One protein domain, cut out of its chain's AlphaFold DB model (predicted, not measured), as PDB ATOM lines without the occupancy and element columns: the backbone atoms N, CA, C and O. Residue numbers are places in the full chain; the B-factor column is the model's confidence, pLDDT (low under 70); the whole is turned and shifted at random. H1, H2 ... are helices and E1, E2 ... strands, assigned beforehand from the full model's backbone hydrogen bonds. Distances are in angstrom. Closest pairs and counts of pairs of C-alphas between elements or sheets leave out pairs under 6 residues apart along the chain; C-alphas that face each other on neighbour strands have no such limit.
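Overview. This is residues 295 to 366 of the 392 residues of the protein "Amine oxidase" of Schistosoma curassoni (UniProt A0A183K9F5). This domain has little regular structure: a narrow ribbon of three antiparallel strands, ordered E2, E1, E3, with long loops and a short helix, H1, off the sheet. Residues 307 to 313 stick out, as do 353 to 359, of which 357 to 359 belong to H1. The printed part has 72 residues; E1, E2, E3 and H1, in chain order, hold only 25, mostly strand. It is loose, radius of gyration of the C-alphas 14.9 A, spanning 45 by 30 by 18 A.

Along the chain. E1, residues 296 to 304, is 25.9 A long from C-alpha 296 at (-24.026, 47.035, 6.867). E3, residues 341 to 347, measures 19.4 A and E2, residues 319 to 323, 13.7 A. H1, residues 357 to 360, measures 5.9 A, ending at (-13.733, 54.744, 14.699).

Arrangement. E1 and E3 are antiparallel at 154 degrees; N 299 and O 344 are 2.8 A apart. E1 and E2 form a hairpin at 150 degrees; N 302 and O 321 are 2.8 A apart. Both are within hydrogen-bond range. H1 is not on the sheet and too short for an O i to N i+4 pair.

Size, cuts and confidence. The printed part has no cut. Links E1 to E2 and E2 to E3 are long. Residues 308 to 316 and 349 to 364 have pLDDT under 70.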
ATOM      1  N   GLU A 295     -23.889  46.847   2.315       90.56
ATOM      2  CA  GLU A 295     -22.817  46.597   3.275       90.56
ATOM      3  C   GLU A 295     -23.156  47.294   4.587       90.56
ATOM      4  O   GLU A 295     -22.994  48.508   4.742       90.56
ATOM      5  N   ASN A 296     -23.668  46.532   5.548       91.06
ATOM      6  CA  ASN A 296     -24.026  47.035   6.867       91.06
ATOM      7  C   ASN A 296     -23.349  46.205   7.970       91.06
ATOM      8  O   ASN A 296     -22.933  45.069   7.752       91.06
ATOM      9  N   PHE A 297     -23.252  46.770   9.172       91.81
ATOM     10  CA  PHE A 297     -22.776  46.069  10.366       91.81
ATOM     11  C   PHE A 297     -23.682  46.351  11.568       91.81
ATOM     12  O   PHE A 297     -24.381  47.366  11.613       91.81
ATOM     13  N   ILE A 298     -23.662  45.455  12.558       93.19
ATOM     14  CA  ILE A 298     -24.425  45.614  13.800       93.19
ATOM     15  C   ILE A 298     -23.547  46.268  14.864       93.19
ATOM     16  O   ILE A 298     -22.416  45.854  15.104       93.19
ATOM     17  N   LYS A 299     -24.108  47.261  15.547       92.25
ATOM     18  CA  LYS A 299     -23.516  47.943  16.693       92.25
ATOM     19  C   LYS A 299     -24.460  47.814  17.882       92.25
ATOM     20  O   LYS A 299     -25.622  48.215  17.808       92.25
ATOM     21  N   VAL A 300     -23.965  47.243  18.975       93.06
ATOM     22  CA  VAL A 300     -24.721  47.056  20.218       93.06
ATOM     23  C   VAL A 300     -24.196  48.039  21.252       93.06
ATOM     24  O   VAL A 300     -23.067  47.910  21.720       93.06
ATOM     25  N   VAL A 301     -25.016  49.022  21.613       91.69
ATOM     26  CA  VAL A 301     -24.687  49.988  22.668       91.69
ATOM     27  C   VAL A 301     -25.243  49.460  23.983       91.69
ATOM     28  O   VAL A 301     -26.453  49.282  24.119       91.69
ATOM     29  N   LYS A 302     -24.365  49.195  24.947       91.44
ATOM     30  CA  LYS A 302     -24.715  48.785  26.310       91.44
ATOM     31  C   LYS A 302     -24.625  49.990  27.232       91.44
ATOM     32  O   LYS A 302     -23.643  50.726  27.167       91.44
ATOM     33  N   ILE A 303     -25.628  50.168  28.085       90.06
ATOM     34  CA  ILE A 303     -25.656  51.231  29.093       90.06
ATOM     35  C   ILE A 303     -25.338  50.614  30.451       90.06
ATOM     36  O   ILE A 303     -25.954  49.622  30.840       90.06
ATOM     37  N   HIS A 304     -24.391  51.214  31.164       87.19
ATOM     38  CA  HIS A 304     -23.916  50.768  32.468       87.19
ATOM     39  C   HIS A 304     -24.151  51.836  33.534       87.19
ATOM     40  O   HIS A 304     -24.245  53.027  33.232       87.19
ATOM     41  N   GLY A 305     -24.211  51.392  34.783       83.81
ATOM     42  CA  GLY A 305     -24.249  52.234  35.972       83.81
ATOM     43  C   GLY A 305     -23.809  51.428  37.197       83.81
ATOM     44  O   GLY A 305     -23.737  50.195  37.119       83.81
ATOM     45  N   PRO A 306     -23.503  52.087  38.324       74.38
ATOM     46  CA  PRO A 306     -23.083  51.408  39.541       74.38
ATOM     47  C   PRO A 306     -24.261  50.604  40.106       74.38
ATOM     48  O   PRO A 306     -25.215  51.159  40.645       74.38
ATOM     49  N   LEU A 307     -24.219  49.277  39.957       70.38
ATOM     50  CA  LEU A 307     -25.261  48.374  40.471       70.38
ATOM     51  C   LEU A 307     -25.210  48.224  42.004       70.38
ATOM     52  O   LEU A 307     -26.140  47.680  42.596       70.38
ATOM     53  N   THR A 308     -24.135  48.688  42.649       63.56
ATOM     54  CA  THR A 308     -23.947  48.682  44.107       63.56
ATOM     55  C   THR A 308     -23.171  49.920  44.573       63.56
ATOM     56  O   THR A 308     -22.312  50.432  43.855       63.56
ATOM     57  N   GLU A 309     -23.439  50.380  45.802       61.41
ATOM     58  CA  GLU A 309     -22.820  51.582  46.402       61.41
ATOM     59  C   GLU A 309     -21.289  51.481  46.574       61.41
ATOM     60  O   GLU A 309     -20.604  52.496  46.644       61.41
ATOM     61  N   ASN A 310     -20.726  50.266  46.584       54.06
ATOM     62  CA  ASN A 310     -19.296  50.022  46.821       54.06
ATOM     63  C   ASN A 310     -18.404  50.098  45.565       54.06
ATOM     64  O   ASN A 310     -17.214  49.799  45.649       54.06
ATOM     65  N   GLN A 311     -18.923  50.516  44.407       56.50
ATOM     66  CA  GLN A 311     -18.096  50.811  43.222       56.50
ATOM     67  C   GLN A 311     -17.553  52.252  43.242       56.50
ATOM     68  O   GLN A 311     -17.530  52.949  42.232       56.50
ATOM     69  N   SER A 312     -17.062  52.681  44.406       51.94
ATOM     70  CA  SER A 312     -16.539  54.016  44.729       51.94
ATOM     71  C   SER A 312     -15.241  54.418  44.002       51.94
ATOM     72  O   SER A 312     -14.669  55.459  44.311       51.94
ATOM     73  N   ASN A 313     -14.794  53.637  43.012       54.84
ATOM     74  CA  ASN A 313     -13.631  53.948  42.172       54.84
ATOM     75  C   ASN A 313     -13.985  54.498  40.778       54.84
ATOM     76  O   ASN A 313     -13.073  54.871  40.041       54.84
ATOM     77  N   HIS A 314     -15.267  54.581  40.405       55.06
ATOM     78  CA  HIS A 314     -15.686  55.252  39.173       55.06
ATOM     79  C   HIS A 314     -16.372  56.585  39.500       55.06
ATOM     80  O   HIS A 314     -17.395  56.622  40.174       55.06
ATOM     81  N   SER A 315     -15.815  57.690  38.996       60.62
ATOM     82  CA  SER A 315     -16.431  59.027  39.032       60.62
ATOM     83  C   SER A 315     -17.638  59.163  38.090       60.62
ATOM     84  O   SER A 315     -18.284  60.209  38.061       60.62
ATOM     85  N   GLU A 316     -17.938  58.128  37.301       62.66
ATOM     86  CA  GLU A 316     -18.979  58.122  36.276       62.66
ATOM     87  C   GLU A 316     -20.243  57.412  36.784       62.66
ATOM     88  O   GLU A 316     -20.250  56.206  37.023       62.66
ATOM     89  N   LEU A 317     -21.337  58.168  36.927       75.00
ATOM     90  CA  LEU A 317     -22.644  57.648  37.358       75.00
ATOM     91  C   LEU A 317     -23.328  56.784  36.284       75.00
ATOM     92  O   LEU A 317     -24.121  55.905  36.612       75.00
ATOM     93  N   LEU A 318     -23.036  57.040  35.008       82.25
ATOM     94  CA  LEU A 318     -23.527  56.292  33.853       82.25
ATOM     95  C   LEU A 318     -22.456  56.324  32.762       82.25
ATOM     96  O   LEU A 318     -21.939  57.395  32.447       82.25
ATOM     97  N   TRP A 319     -22.176  55.179  32.146       87.44
ATOM     98  CA  TRP A 319     -21.280  55.089  30.990       87.44
ATOM     99  C   TRP A 319     -21.819  54.095  29.962       87.44
ATOM    100  O   TRP A 319     -22.753  53.334  30.232       87.44
ATOM    101  N   LEU A 320     -21.253  54.104  28.754       89.94
ATOM    102  CA  LEU A 320     -21.635  53.179  27.688       89.94
ATOM    103  C   LEU A 320     -20.448  52.345  27.215       89.94
ATOM    104  O   LEU A 320     -19.303  52.787  27.260       89.94
ATOM    105  N   SER A 321     -20.735  51.142  26.727       89.38
ATOM    106  CA  SER A 321     -19.781  50.339  25.963       89.38
ATOM    107  C   SER A 321     -20.397  49.925  24.630       89.38
ATOM    108  O   SER A 321     -21.616  49.789  24.512       89.38
ATOM    109  N   ILE A 322     -19.555  49.735  23.618       90.12
ATOM    110  CA  ILE A 322     -19.980  49.374  22.264       90.12
ATOM    111  C   ILE A 322     -19.409  48.005  21.922       90.12
ATOM    112  O   ILE A 322     -18.193  47.827  21.948       90.12
ATOM    113  N   ASP A 323     -20.284  47.090  21.514       90.50
ATOM    114  CA  ASP A 323     -19.893  45.800  20.959       90.50
ATOM    115  C   ASP A 323     -20.273  45.728  19.478       90.50
ATOM    116  O   ASP A 323     -21.376  46.117  19.086       90.50
ATOM    117  N   ILE A 324     -19.370  45.193  18.655       92.12
ATOM    118  CA  ILE A 324     -19.625  44.881  17.244       92.12
ATOM    119  C   ILE A 324     -19.494  43.365  17.071       92.12
ATOM    120  O   ILE A 324     -18.366  42.861  17.069       92.12
ATOM    121  N   PRO A 325     -20.618  42.633  16.954       93.25
ATOM    122  CA  PRO A 325     -20.605  41.216  16.617       93.25
ATOM    123  C   PRO A 325     -19.877  40.982  15.293       93.25
ATOM    124  O   PRO A 325     -20.148  41.659  14.301       93.25
ATOM    125  N   LYS A 326     -18.958  40.018  15.268       92.31
ATOM    126  CA  LYS A 326     -18.175  39.656  14.076       92.31
ATOM    127  C   LYS A 326     -18.752  38.461  13.329       92.31
ATOM    128  O   LYS A 326     -18.374  38.212  12.189       92.31
ATOM    129  N   THR A 327     -19.627  37.703  13.983       95.56
ATOM    130  CA  THR A 327     -20.247  36.499  13.428       95.56
ATOM    131  C   THR A 327     -21.755  36.527  13.628       95.56
ATOM    132  O   THR A 327     -22.267  37.172  14.545       95.56
ATOM    133  N   GLU A 328     -22.477  35.765  12.809       95.12
ATOM    134  CA  GLU A 328     -23.929  35.600  12.950       95.12
ATOM    135  C   GLU A 328     -24.312  35.051  14.329       95.12
ATOM    136  O   GLU A 328     -25.331  35.439  14.893       95.12
ATOM    137  N   MET A 329     -23.483  34.175  14.911       93.56
ATOM    138  CA  MET A 329     -23.753  33.585  16.226       93.56
ATOM    139  C   MET A 329     -23.632  34.593  17.365       93.56
ATOM    140  O   MET A 329     -24.428  34.523  18.304       93.56
ATOM    141  N   GLU A 330     -22.697  35.541  17.265       93.31
ATOM    142  CA  GLU A 330     -22.579  36.670  18.196       93.31
ATOM    143  C   GLU A 330     -23.734  37.673  18.041       93.31
ATOM    144  O   GLU A 330     -24.101  38.342  19.005       93.31
ATOM    145  N   ALA A 331     -24.334  37.757  16.849       92.88
ATOM    146  CA  ALA A 331     -25.464  38.634  16.541       92.88
ATOM    147  C   ALA A 331     -26.841  38.043  16.913       92.88
ATOM    148  O   ALA A 331     -27.876  38.632  16.600       92.88
ATOM    149  N   ARG A 332     -26.885  36.893  17.602       90.75
ATOM    150  CA  ARG A 332     -28.126  36.348  18.171       90.75
ATOM    151  C   ARG A 332     -28.346  36.909  19.567       90.75
ATOM    152  O   ARG A 332     -27.602  36.605  20.501       90.75
ATOM    153  N   PHE A 333     -29.397  37.698  19.729       87.88
ATOM    154  CA  PHE A 333     -29.672  38.378  20.987       87.88
ATOM    155  C   PHE A 333     -30.827  37.724  21.738       87.88
ATOM    156  O   PHE A 333     -31.942  37.639  21.237       87.88
ATOM    157  N   SER A 334     -30.554  37.289  22.970       78.12
ATOM    158  CA  SER A 334     -31.578  36.744  23.863       78.12
ATOM    159  C   SER A 334     -32.409  37.851  24.511       78.12
ATOM    160  O   SER A 334     -31.919  38.952  24.768       78.12
ATOM    161  N   THR A 335     -33.650  37.517  24.865       70.44
ATOM    162  CA  THR A 335     -34.538  38.376  25.660       70.44
ATOM    163  C   THR A 335     -34.118  38.510  27.129       70.44
ATOM    164  O   THR A 335     -34.631  39.373  27.834       70.44
ATOM    165  N   LYS A 336     -33.156  37.704  27.604       71.62
ATOM    166  CA  LYS A 336     -32.514  37.892  28.911       71.62
ATOM    167  C   LYS A 336     -31.339  38.857  28.770       71.62
ATOM    168  O   LYS A 336     -30.286  38.478  28.259       71.62
ATOM    169  N   PHE A 337     -31.506  40.092  29.230       70.88
ATOM    170  CA  PHE A 337     -30.434  41.081  29.247       70.88
ATOM    171  C   PHE A 337     -30.060  41.466  30.681       70.88
ATOM    172  O   PHE A 337     -30.923  41.690  31.520       70.88
ATOM    173  N   GLU A 338     -28.757  41.535  30.946       75.69
ATOM    174  CA  GLU A 338     -28.199  42.011  32.221       75.69
ATOM    175  C   GLU A 338     -28.129  43.543  32.281       75.69
ATOM    176  O   GLU A 338     -28.203  44.136  33.350       75.69
ATOM    177  N   PHE A 339     -28.030  44.182  31.113       80.88
ATOM    178  CA  PHE A 339     -27.893  45.627  30.941       80.88
ATOM    179  C   PHE A 339     -28.870  46.110  29.867       80.88
ATOM    180  O   PHE A 339     -29.134  45.347  28.928       80.88
ATOM    181  N   PRO A 340     -29.362  47.359  29.927       88.50
ATOM    182  CA  PRO A 340     -30.068  47.975  28.810       88.50
ATOM    183  C   PRO A 340     -29.188  47.994  27.554       88.50
ATOM    184  O   PRO A 340     -28.008  48.353  27.609       88.50
ATOM    185  N   LYS A 341     -29.767  47.604  26.413       90.19
ATOM    186  CA  LYS A 341     -29.072  47.528  25.122       90.19
ATOM    187  C   LYS A 341     -29.843  48.278  24.048       90.19
ATOM    188  O   LYS A 341     -31.066  48.183  23.985       90.19
ATOM    189  N   GLN A 342     -29.117  48.962  23.175       92.06
ATOM    190  CA  GLN A 342     -29.637  49.477  21.913       92.06
ATOM    191  C   GLN A 342     -28.975  48.730  20.760       92.06
ATOM    192  O   GLN A 342     -27.750  48.596  20.719       92.06
ATOM    193  N   TYR A 343     -29.795  48.258  19.828       93.75
ATOM    194  CA  TYR A 343     -29.349  47.563  18.629       93.75
ATOM    195  C   TYR A 343     -29.427  48.515  17.447       93.75
ATOM    196  O   TYR A 343     -30.492  49.065  17.153       93.75
ATOM    197  N   LEU A 344     -28.292  48.719  16.792       94.38
ATOM    198  CA  LEU A 344     -28.160  49.580  15.629       94.38
ATOM    199  C   LEU A 344     -27.632  48.751  14.459       94.38
ATOM    200  O   LEU A 344     -26.670  48.002  14.621       94.38
ATOM    201  N   ILE A 345     -28.235  48.911  13.288       94.50
ATOM    202  CA  ILE A 345     -27.657  48.480  12.013       94.50
ATOM    203  C   ILE A 345     -27.115  49.734  11.348       94.50
ATOM    204  O   ILE A 345     -27.845  50.713  11.232       94.50
ATOM    205  N   CYS A 346     -25.849  49.729  10.957       92.12
ATOM    206  CA  CYS A 346     -25.145  50.907  10.467       92.12
ATOM    207  C   CYS A 346     -24.549  50.651   9.085       92.12
ATOM    208  O   CYS A 346     -24.079  49.550   8.807       92.12
ATOM    209  N   SER A 347     -24.537  51.676   8.232       90.25
ATOM    210  CA  SER A 347     -23.888  51.601   6.923       90.25
ATOM    211  C   SER A 347     -22.371  51.493   7.059       90.25
ATOM    212  O   SER A 347     -21.761  52.280   7.792       90.25
ATOM    213  N   THR A 348     -21.746  50.619   6.279       83.56
ATOM    214  CA  THR A 348     -20.292  50.585   6.122       83.56
ATOM    215  C   THR A 348     -19.857  51.735   5.209       83.56
ATOM    216  O   THR A 348     -20.325  51.865   4.077       83.56
ATOM    217  N   ASN A 349     -18.969  52.609   5.690       68.25
ATOM    218  CA  ASN A 349     -18.324  53.602   4.828       68.25
ATOM    219  C   ASN A 349     -17.196  52.925   4.038       68.25
ATOM    220  O   ASN A 349     -16.342  52.268   4.628       68.25
ATOM    221  N   SER A 350     -17.133  53.164   2.727       51.78
ATOM    222  CA  SER A 350     -16.117  52.623   1.806       51.78
ATOM    223  C   SER A 350     -14.663  52.991   2.154       51.78
ATOM    224  O   SER A 350     -13.736  52.357   1.661       51.78
ATOM    225  N   ASN A 351     -14.437  53.946   3.063       48.41
ATOM    226  CA  ASN A 351     -13.122  54.268   3.631       48.41
ATOM    227  C   ASN A 351     -12.834  53.467   4.920       48.41
ATOM    228  O   ASN A 351     -12.396  54.035   5.919       48.41
ATOM    229  N   MET A 352     -13.108  52.159   4.935       49.75
ATOM    230  CA  MET A 352     -12.767  51.277   6.067       49.75
ATOM    231  C   MET A 352     -11.291  50.837   6.089       49.75
ATOM    232  O   MET A 352     -10.863  50.215   7.060       49.75
ATOM    233  N   ASN A 353     -10.508  51.175   5.059       44.25
ATOM    234  CA  ASN A 353      -9.111  50.747   4.936       44.25
ATOM    235  C   ASN A 353      -8.097  51.623   5.690       44.25
ATOM    236  O   ASN A 353      -6.943  51.221   5.788       44.25
ATOM    237  N   ASP A 354      -8.505  52.758   6.265       42.94
ATOM    238  CA  ASP A 354      -7.588  53.667   6.952       42.94
ATOM    239  C   ASP A 354      -8.037  54.014   8.384       42.94
ATOM    240  O   ASP A 354      -9.108  54.580   8.607       42.94
ATOM    241  N   LEU A 355      -7.106  53.752   9.315       43.38
ATOM    242  CA  LEU A 355      -6.866  54.421  10.607       43.38
ATOM    243  C   LEU A 355      -7.558  53.892  11.888       43.38
ATOM    244  O   LEU A 355      -8.754  54.027  12.113       43.38
ATOM    245  N   ASN A 356      -6.696  53.397  12.792       45.91
ATOM    246  CA  ASN A 356      -6.811  53.261  14.253       45.91
ATOM    247  C   ASN A 356      -8.176  52.873  14.851       45.91
ATOM    248  O   ASN A 356      -9.031  53.710  15.158       45.91
ATOM    249  N   LYS A 357      -8.268  51.575  15.178       51.44
ATOM    250  CA  LYS A 357      -9.419  50.860  15.747       51.44
ATOM    251  C   LYS A 357     -10.162  51.596  16.870       51.44
ATOM    252  O   LYS A 357     -11.362  51.434  16.953       51.44
ATOM    253  N   THR A 358      -9.537  52.405  17.724       48.16
ATOM    254  CA  THR A 358     -10.199  52.981  18.914       48.16
ATOM    255  C   THR A 358     -11.049  54.234  18.663       48.16
ATOM    256  O   THR A 358     -12.030  54.432  19.375       48.16
ATOM    257  N   SER A 359     -10.739  55.066  17.659       50.69
ATOM    258  CA  SER A 359     -11.494  56.318  17.404       50.69
ATOM    259  C   SER A 359     -12.713  56.131  16.487       50.69
ATOM    260  O   SER A 359     -13.640  56.939  16.490       50.69
ATOM    261  N   GLN A 360     -12.736  55.031  15.731       50.62
ATOM    262  CA  GLN A 360     -13.733  54.744  14.699       50.62
ATOM    263  C   GLN A 360     -15.091  54.312  15.282       50.62
ATOM    264  O   GLN A 360     -16.129  54.592  14.689       50.62
ATOM    265  N   TYR A 361     -15.107  53.718  16.482       51.25
ATOM    266  CA  TYR A 361     -16.335  53.265  17.156       51.25
ATOM    267  C   TYR A 361     -17.270  54.409  17.588       51.25
ATOM    268  O   TYR A 361     -18.455  54.161  17.811       51.25
ATOM    269  N   TYR A 362     -16.783  55.649  17.669       52.88
ATOM    270  CA  TYR A 362     -17.551  56.820  18.124       52.88
ATOM    271  C   TYR A 362     -17.976  57.764  16.990       52.88
ATOM    272  O   TYR A 362     -18.521  58.835  17.252       52.88
ATOM    273  N   LYS A 363     -17.741  57.396  15.724       63.78
ATOM    274  CA  LYS A 363     -18.174  58.212  14.586       63.78
ATOM    275  C   LYS A 363     -19.701  58.147  14.436       63.78
ATOM    276  O   LYS A 363     -20.320  57.116  14.703       63.78
ATOM    277  N   ASN A 364     -20.305  59.258  14.004       62.22
ATOM    278  CA  ASN A 364     -21.728  59.329  13.663       62.22
ATOM    279  C   ASN A 364     -21.988  58.564  12.356       62.22
ATOM    280  O   ASN A 364     -22.057  59.157  11.278       62.22
ATOM    281  N   ASP A 365     -22.083  57.242  12.454       72.88
ATOM    282  CA  ASP A 365     -22.489  56.380  11.348       72.88
ATOM    283  C   ASP A 365     -23.979  56.588  11.033       72.88
ATOM    284  O   ASP A 365     -24.788  56.904  11.911       72.88
ATOM    285  N   LYS A 366     -24.371  56.408   9.765       88.44
ATOM    286  CA  LYS A 366     -25.793  56.359   9.403       88.44
ATOM    287  C   LYS A 366     -26.336  55.014   9.866       88.44
ATOM    288  O   LYS A 366     -25.986  53.986   9.289       88.44
TER     289      LYS A 366